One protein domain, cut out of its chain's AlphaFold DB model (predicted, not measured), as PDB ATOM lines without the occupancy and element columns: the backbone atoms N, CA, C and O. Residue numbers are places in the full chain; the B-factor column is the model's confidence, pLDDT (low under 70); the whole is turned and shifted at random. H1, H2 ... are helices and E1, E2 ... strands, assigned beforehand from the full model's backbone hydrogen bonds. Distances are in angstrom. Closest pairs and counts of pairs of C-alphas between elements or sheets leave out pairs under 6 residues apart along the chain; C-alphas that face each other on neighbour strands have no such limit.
ATOM      1  N   ALA A 152     112.543 218.502 192.346       84.94
ATOM      2  CA  ALA A 152     113.020 219.309 193.475       84.94
ATOM      3  C   ALA A 152     114.502 219.080 193.840       84.94
ATOM      4  O   ALA A 152     115.122 219.959 194.428       84.94
ATOM      5  N   ASN A 153     115.075 217.931 193.463       86.94
ATOM      6  CA  ASN A 153     116.460 217.549 193.759       86.94
ATOM      7  C   ASN A 153     117.358 217.642 192.506       86.94
ATOM      8  O   ASN A 153     118.460 217.098 192.485       86.94
ATOM      9  N   CYS A 154     116.887 218.285 191.433       90.88
ATOM     10  CA  CYS A 154     117.613 218.384 190.172       90.88
ATOM     11  C   CYS A 154     118.683 219.483 190.224       90.88
ATOM     12  O   CYS A 154     118.363 220.670 190.163       90.88
ATOM     13  N   LEU A 155     119.961 219.089 190.252       90.62
ATOM     14  CA  LEU A 155     121.096 220.024 190.242       90.62
ATOM     15  C   LEU A 155     121.103 220.934 189.004       90.62
ATOM     16  O   LEU A 155     121.446 222.109 189.098       90.62
ATOM     17  N   GLU A 156     120.655 220.441 187.846       90.81
ATOM     18  CA  GLU A 156     120.524 221.303 186.667       90.81
ATOM     19  C   GLU A 156     119.435 222.374 186.846       90.81
ATOM     20  O   GLU A 156     119.611 223.499 186.387       90.81
ATOM     21  N   LEU A 157     118.342 222.085 187.564       90.31
ATOM     22  CA  LEU A 157     117.289 223.073 187.808       90.31
ATOM     23  C   LEU A 157     117.790 224.172 188.754       90.31
ATOM     24  O   LEU A 157     117.572 225.351 188.481       90.31
ATOM     25  N   SER A 158     118.510 223.822 189.826       87.12
ATOM     26  CA  SER A 158     119.085 224.828 190.732       87.12
ATOM     27  C   SER A 158     120.164 225.681 190.048       87.12
ATOM     28  O   SER A 158     120.244 226.885 190.305       87.12
ATOM     29  N   MET A 159     120.921 225.119 189.096       89.56
ATOM     30  CA  MET A 159     121.819 225.891 188.225       89.56
ATOM     31  C   MET A 159     121.076 226.855 187.287       89.56
ATOM     32  O   MET A 159     121.579 227.944 187.024       89.56
ATOM     33  N   TYR A 160     119.891 226.507 186.779       91.31
ATOM     34  CA  TYR A 160     119.102 227.421 185.939       91.31
ATOM     35  C   TYR A 160     118.405 228.512 186.762       91.31
ATOM     36  O   TYR A 160     118.346 229.659 186.317       91.31
ATOM     37  N   ILE A 161     117.946 228.199 187.979       90.25
ATOM     38  CA  ILE A 161     117.379 229.189 188.909       90.25
ATOM     39  C   ILE A 161     118.446 230.213 189.326       90.25
ATOM     40  O   ILE A 161     118.222 231.414 189.210       90.25
ATOM     41  N   SER A 162     119.639 229.761 189.728       87.69
ATOM     42  CA  SER A 162     120.742 230.653 190.133       87.69
ATOM     43  C   SER A 162     121.337 231.480 188.981       87.69
ATOM     44  O   SER A 162     121.805 232.595 189.206       87.69
ATOM     45  N   LYS A 163     121.253 231.000 187.732       88.06
ATOM     46  CA  LYS A 163     121.552 231.784 186.514       88.06
ATOM     47  C   LYS A 163     120.421 232.732 186.081       88.06
ATOM     48  O   LYS A 163     120.508 233.310 185.001       88.06
ATOM     49  N   GLY A 164     119.335 232.835 186.851       87.50
ATOM     50  CA  GLY A 164     118.184 233.670 186.508       87.50
ATOM     51  C   GLY A 164     117.439 233.242 185.241       87.50
ATOM     52  O   GLY A 164     116.748 234.065 184.654       87.50
ATOM     53  N   LEU A 165     117.578 231.985 184.799       86.50
ATOM     54  CA  LEU A 165     116.994 231.458 183.553       86.50
ATOM     55  C   LEU A 165     115.572 230.901 183.736       86.50
ATOM     56  O   LEU A 165     114.842 230.737 182.758       86.50
ATOM     57  N   CYS A 166     115.169 230.618 184.975       88.38
ATOM     58  CA  CYS A 166     113.806 230.252 185.363       88.38
ATOM     59  C   CYS A 166     113.546 230.548 186.845       88.38
ATOM     60  O   CYS A 166     114.479 230.625 187.640       88.38
ATOM     61  N   GLN A 167     112.273 230.618 187.235       88.12
ATOM     62  CA  GLN A 167     111.842 230.669 188.634       88.12
ATOM     63  C   GLN A 167     111.025 229.415 188.970       88.12
ATOM     64  O   GLN A 167     110.193 228.982 188.174       88.12
ATOM     65  N   MET A 168     111.208 228.839 190.159       86.44
ATOM     66  CA  MET A 168     110.330 227.776 190.656       86.44
ATOM     67  C   MET A 168     109.189 228.385 191.483       86.44
ATOM     68  O   MET A 168     109.438 229.081 192.462       86.44
ATOM     69  N   GLN A 169     107.934 228.116 191.109       81.62
ATOM     70  CA  GLN A 169     106.753 228.470 191.902       81.62
ATOM     71  C   GLN A 169     106.062 227.190 192.385       81.62
ATOM     72  O   GLN A 169     105.340 226.513 191.648       81.62
ATOM     73  N   GLY A 170     106.314 226.836 193.648       83.44
ATOM     74  CA  GLY A 170     105.793 225.621 194.270       83.44
ATOM     75  C   GLY A 170     106.317 224.359 193.582       83.44
ATOM     76  O   GLY A 170     107.466 223.981 193.771       83.44
ATOM     77  N   LYS A 171     105.459 223.695 192.797       79.94
ATOM     78  CA  LYS A 171     105.786 222.452 192.068       79.94
ATOM     79  C   LYS A 171     106.057 222.659 190.573       79.94
ATOM     80  O   LYS A 171     106.278 221.680 189.865       79.94
ATOM     81  N   PHE A 172     106.015 223.900 190.086       80.00
ATOM     82  CA  PHE A 172     106.135 224.226 188.665       80.00
ATOM     83  C   PHE A 172     107.341 225.126 188.397       80.00
ATOM     84  O   PHE A 172     107.616 226.057 189.153       80.00
ATOM     85  N   VAL A 173     108.034 224.868 187.287       84.31
ATOM     86  CA  VAL A 173     109.057 225.769 186.745       84.31
ATOM     87  C   VAL A 173     108.370 226.784 185.832       84.31
ATOM     88  O   VAL A 173     107.537 226.413 185.004       84.31
ATOM     89  N   LYS A 174     108.728 228.056 185.984       84.50
ATOM     90  CA  LYS A 174     108.273 229.195 185.186       84.50
ATOM     91  C   LYS A 174     109.453 229.896 184.529       84.50
ATOM     92  O   LYS A 174     110.581 229.810 185.013       84.50
ATOM     93  N   THR A 175     109.200 230.606 183.438       82.94
ATOM     94  CA  THR A 175     110.209 231.469 182.812       82.94
ATOM     95  C   THR A 175     110.529 232.661 183.721       82.94
ATOM     96  O   THR A 175     109.810 232.945 184.682       82.94
ATOM     97  N   VAL A 176     111.590 233.402 183.397       77.12
ATOM     98  CA  VAL A 176     112.006 234.620 184.122       77.12
ATOM     99  C   VAL A 176     110.894 235.680 184.199       77.12
ATOM    100  O   VAL A 176     110.855 236.475 185.132       77.12
ATOM    101  N   ARG A 177     109.957 235.678 183.240       73.06
ATOM    102  CA  ARG A 177     108.813 236.607 183.186       73.06
ATOM    103  C   ARG A 177     107.612 236.161 184.033       73.06
ATOM    104  O   ARG A 177     106.624 236.881 184.112       73.06
ATOM    105  N   GLY A 178     107.682 234.992 184.675       70.75
ATOM    106  CA  GLY A 178     106.582 234.407 185.448       70.75
ATOM    107  C   GLY A 178     105.557 233.632 184.609       70.75
ATOM    108  O   GLY A 178     104.647 233.019 185.183       70.75
ATOM    109  N   ASP A 179     105.732 233.614 183.285       73.44
ATOM    110  CA  ASP A 179     104.965 232.792 182.352       73.44
ATOM    111  C   ASP A 179     105.277 231.302 182.550       73.44
ATOM    112  O   ASP A 179     106.401 230.907 182.879       73.44
ATOM    113  N   THR A 180     104.291 230.445 182.299       69.06
ATOM    114  CA  THR A 180     104.545 229.009 182.126       69.06
ATOM    115  C   THR A 180     105.406 228.820 180.867       69.06
ATOM    116  O   THR A 180     105.067 229.401 179.834       69.06
ATOM    117  N   PRO A 181     106.508 228.042 180.903       68.38
ATOM    118  CA  PRO A 181     107.308 227.775 179.710       68.38
ATOM    119  C   PRO A 181     106.460 227.101 178.616       68.38
ATOM    120  O   PRO A 181     105.442 226.481 178.943       68.38
ATOM    121  N   PRO A 182     106.870 227.190 177.334       64.81
ATOM    122  CA  PRO A 182     106.137 226.601 176.219       64.81
ATOM    123  C   PRO A 182     105.693 225.159 176.501       64.81
ATOM    124  O   PRO A 182     106.454 224.344 177.034       64.81
ATOM    125  N   GLY A 183     104.426 224.883 176.180       60.16
ATOM    126  CA  GLY A 183     103.723 223.671 176.594       60.16
ATOM    127  C   GLY A 183     104.359 222.367 176.100       60.16
ATOM    128  O   GLY A 183     105.339 222.351 175.358       60.16
ATOM    129  N   ALA A 184     103.775 221.238 176.499       58.88
ATOM    130  CA  ALA A 184     104.219 219.903 176.090       58.88
ATOM    131  C   ALA A 184     103.818 219.563 174.632       58.88
ATOM    132  O   ALA A 184     103.200 218.535 174.382       58.88
ATOM    133  N   GLY A 185     104.125 220.456 173.683       51.84
ATOM    134  CA  GLY A 185     103.776 220.320 172.263       51.84
ATOM    135  C   GLY A 185     104.712 219.413 171.457       51.84
ATOM    136  O   GLY A 185     104.313 218.927 170.406       51.84
ATOM    137  N   GLU A 186     105.924 219.150 171.950       54.66
ATOM    138  CA  GLU A 186     106.877 218.215 171.340       54.66
ATOM    139  C   GLU A 186     107.136 217.028 172.285       54.66
ATOM    140  O   GLU A 186     107.756 217.208 173.342       54.66
ATOM    141  N   PRO A 187     106.676 215.810 171.938       57.12
ATOM    142  CA  PRO A 187     107.039 214.588 172.648       57.12
ATOM    143  C   PRO A 187     108.557 214.355 172.642       57.12
ATOM    144  O   PRO A 187     109.238 214.648 171.664       57.12
ATOM    145  N   GLY A 188     109.089 213.813 173.738       66.19
ATOM    146  CA  GLY A 188     110.517 213.502 173.886       66.19
ATOM    147  C   GLY A 188     111.412 214.672 174.317       66.19
ATOM    148  O   GLY A 188     112.504 214.421 174.815       66.19
ATOM    149  N   VAL A 189     110.958 215.928 174.212       75.19
ATOM    150  CA  VAL A 189     111.779 217.103 174.555       75.19
ATOM    151  C   VAL A 189     111.690 217.439 176.046       75.19
ATOM    152  O   VAL A 189     110.610 217.713 176.597       75.19
ATOM    153  N   THR A 190     112.845 217.472 176.709       85.12
ATOM    154  CA  THR A 190     112.954 217.800 178.135       85.12
ATOM    155  C   THR A 190     112.458 219.221 178.427       85.12
ATOM    156  O   THR A 190     112.314 220.074 177.544       85.12
ATOM    157  N   LEU A 191     112.145 219.499 179.693       85.62
ATOM    158  CA  LEU A 191     111.762 220.850 180.106       85.62
ATOM    159  C   LEU A 191     112.952 221.821 180.014       85.62
ATOM    160  O   LEU A 191     112.749 222.982 179.663       85.62
ATOM    161  N   LYS A 192     114.175 221.328 180.256       89.00
ATOM    162  CA  LYS A 192     115.439 222.038 180.032       89.00
ATOM    163  C   LYS A 192     115.563 222.539 178.591       89.00
ATOM    164  O   LYS A 192     115.631 223.742 178.384       89.00
ATOM    165  N   GLU A 193     115.481 221.653 177.598       87.75
ATOM    166  CA  GLU A 193     115.630 222.033 176.183       87.75
ATOM    167  C   GLU A 193     114.553 223.031 175.727       87.75
ATOM    168  O   GLU A 193     114.842 223.966 174.983       87.75
ATOM    169  N   ARG A 194     113.305 222.887 176.198       84.75
ATOM    170  CA  ARG A 194     112.238 223.870 175.924       84.75
ATOM    171  C   ARG A 194     112.524 225.234 176.552       84.75
ATOM    172  O   ARG A 194     112.225 226.258 175.937       84.75
ATOM    173  N   LEU A 195     113.116 225.255 177.744       87.12
ATOM    174  CA  LEU A 195     113.541 226.475 178.424       87.12
ATOM    175  C   LEU A 195     114.758 227.117 177.730       87.12
ATOM    176  O   LEU A 195     114.771 228.331 177.557       87.12
ATOM    177  N   ASP A 196     115.720 226.323 177.252       88.06
ATOM    178  CA  ASP A 196     116.861 226.794 176.455       88.06
ATOM    179  C   ASP A 196     116.398 227.440 175.142       88.06
ATOM    180  O   ASP A 196     116.786 228.569 174.837       88.06
ATOM    181  N   ARG A 197     115.498 226.780 174.396       86.19
ATOM    182  CA  ARG A 197     114.888 227.348 173.179       86.19
ATOM    183  C   ARG A 197     114.124 228.642 173.475       86.19
ATOM    184  O   ARG A 197     114.245 229.602 172.716       86.19
ATOM    185  N   PHE A 198     113.359 228.694 174.570       84.44
ATOM    186  CA  PHE A 198     112.649 229.909 174.989       84.44
ATOM    187  C   PHE A 198     113.623 231.048 175.319       84.44
ATOM    188  O   PHE A 198     113.422 232.176 174.867       84.44
ATOM    189  N   ASN A 199     114.691 230.761 176.066       85.81
ATOM    190  CA  ASN A 199     115.685 231.754 176.459       85.81
ATOM    191  C   ASN A 199     116.483 232.263 175.250       85.81
ATOM    192  O   ASN A 199     116.661 233.472 175.119       85.81
ATOM    193  N   ALA A 200     116.857 231.385 174.314       85.62
ATOM    194  CA  ALA A 200     117.461 231.774 173.041       85.62
ATOM    195  C   ALA A 200     116.525 232.674 172.209       85.62
ATOM    196  O   ALA A 200     116.934 233.750 171.776       85.62
ATOM    197  N   ALA A 201     115.252 232.291 172.051       83.19
ATOM    198  CA  ALA A 201     114.264 233.061 171.288       83.19
ATOM    199  C   ALA A 201     113.944 234.440 171.901       83.19
ATOM    200  O   ALA A 201     113.618 235.376 171.176       83.19
ATOM    201  N   ASN A 202     114.053 234.583 173.226       80.00
ATOM    202  CA  ASN A 202     113.832 235.846 173.939       80.00
ATOM    203  C   ASN A 202     115.130 236.642 174.201       80.00
ATOM    204  O   ASN A 202     115.073 237.667 174.881       80.00
ATOM    205  N   ASN A 203     116.288 236.178 173.705       80.56
ATOM    206  CA  ASN A 203     117.624 236.706 174.023       80.56
ATOM    207  C   ASN A 203     117.867 236.879 175.542       80.56
ATOM    208  O   ASN A 203     118.471 237.851 175.998       80.56
TER     209      ASN A 203
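AT A GLANCE: This is residues 152 to 203 of the 545 residues of an uncharacterized protein of Dendrothele bispora (strain CBS 962.96) (UniProt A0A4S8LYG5). What shape would one see first? A small two-strand hairpin, E1 and E2, and two short helices, H1 and H2, surround the middle of a small rounded domain; the helices run broadly the same way and are near each other. A long loop, residues 175 to 190, leads from the hairpin to H2. What is it made of? The printed part has 52 residues, with two named helices and two named strands in the order H1, E1, E2, H2; the sheet, order E1 - E2, is antiparallel, and the class is mixed, with under half of the residues, 25, in named elements. It is compact, with a radius of gyration of the C-alphas of 10.5 A and spans of 24 by 24 by 17 A.

IN THESE COORDINATES: Where are the strands? E1 is residues 167 to 169 and E2 residues 172 to 174, each 6.4 A from first to last C-alpha. C-alpha 167 is at (111.842, 230.669, 188.634). Where are the helices? H1 is residues 155 to 162, 10.6 A long, and begins with C-alpha 155 at (121.096, 220.024, 190.242). H2 is residues 191 to 201, 15.3 A long, and ends with C-alpha 201 at (114.264, 233.061, 171.288).

HOW THE PARTS SIT: How are E1 and E2 paired? They form a hairpin of antiparallel neighbour strands, at 143 degrees between their directions. The C-alphas of Met 168 and Val 173 face each other at 4.6 A; N 174 and O 167, at 2.8 A, and N 169 and O 172, at 2.9 A, are within hydrogen-bond range. How does H1 stand to the strands? Its closest C-alphas to E1 are those of Ile 161 and Gln 167, 5.7 A apart, while H1 and E2 are apart. Where is H2, and how do the helix backbones look? H1 and H2 are near each other, with 6 pairs of C-alphas within 10 A, and E1 and H2 are apart. In H1 and H2 every O i to N i+4 pair is within hydrogen-bond range.

THE WHOLE: How large is the whole? The two C-alphas farthest apart are those of Asn 153 and Asn 203, at 27.5 A. Is there a cut, and which links are long? The printed part has no cut. The links from H1 to E1 and from E1 to E2 are tight, and the link from E2 to H2, 16 residues, is long. Where is the confidence low? The mean pLDDT of the printed part is 80.7, and residues 180 to 188 are under 70.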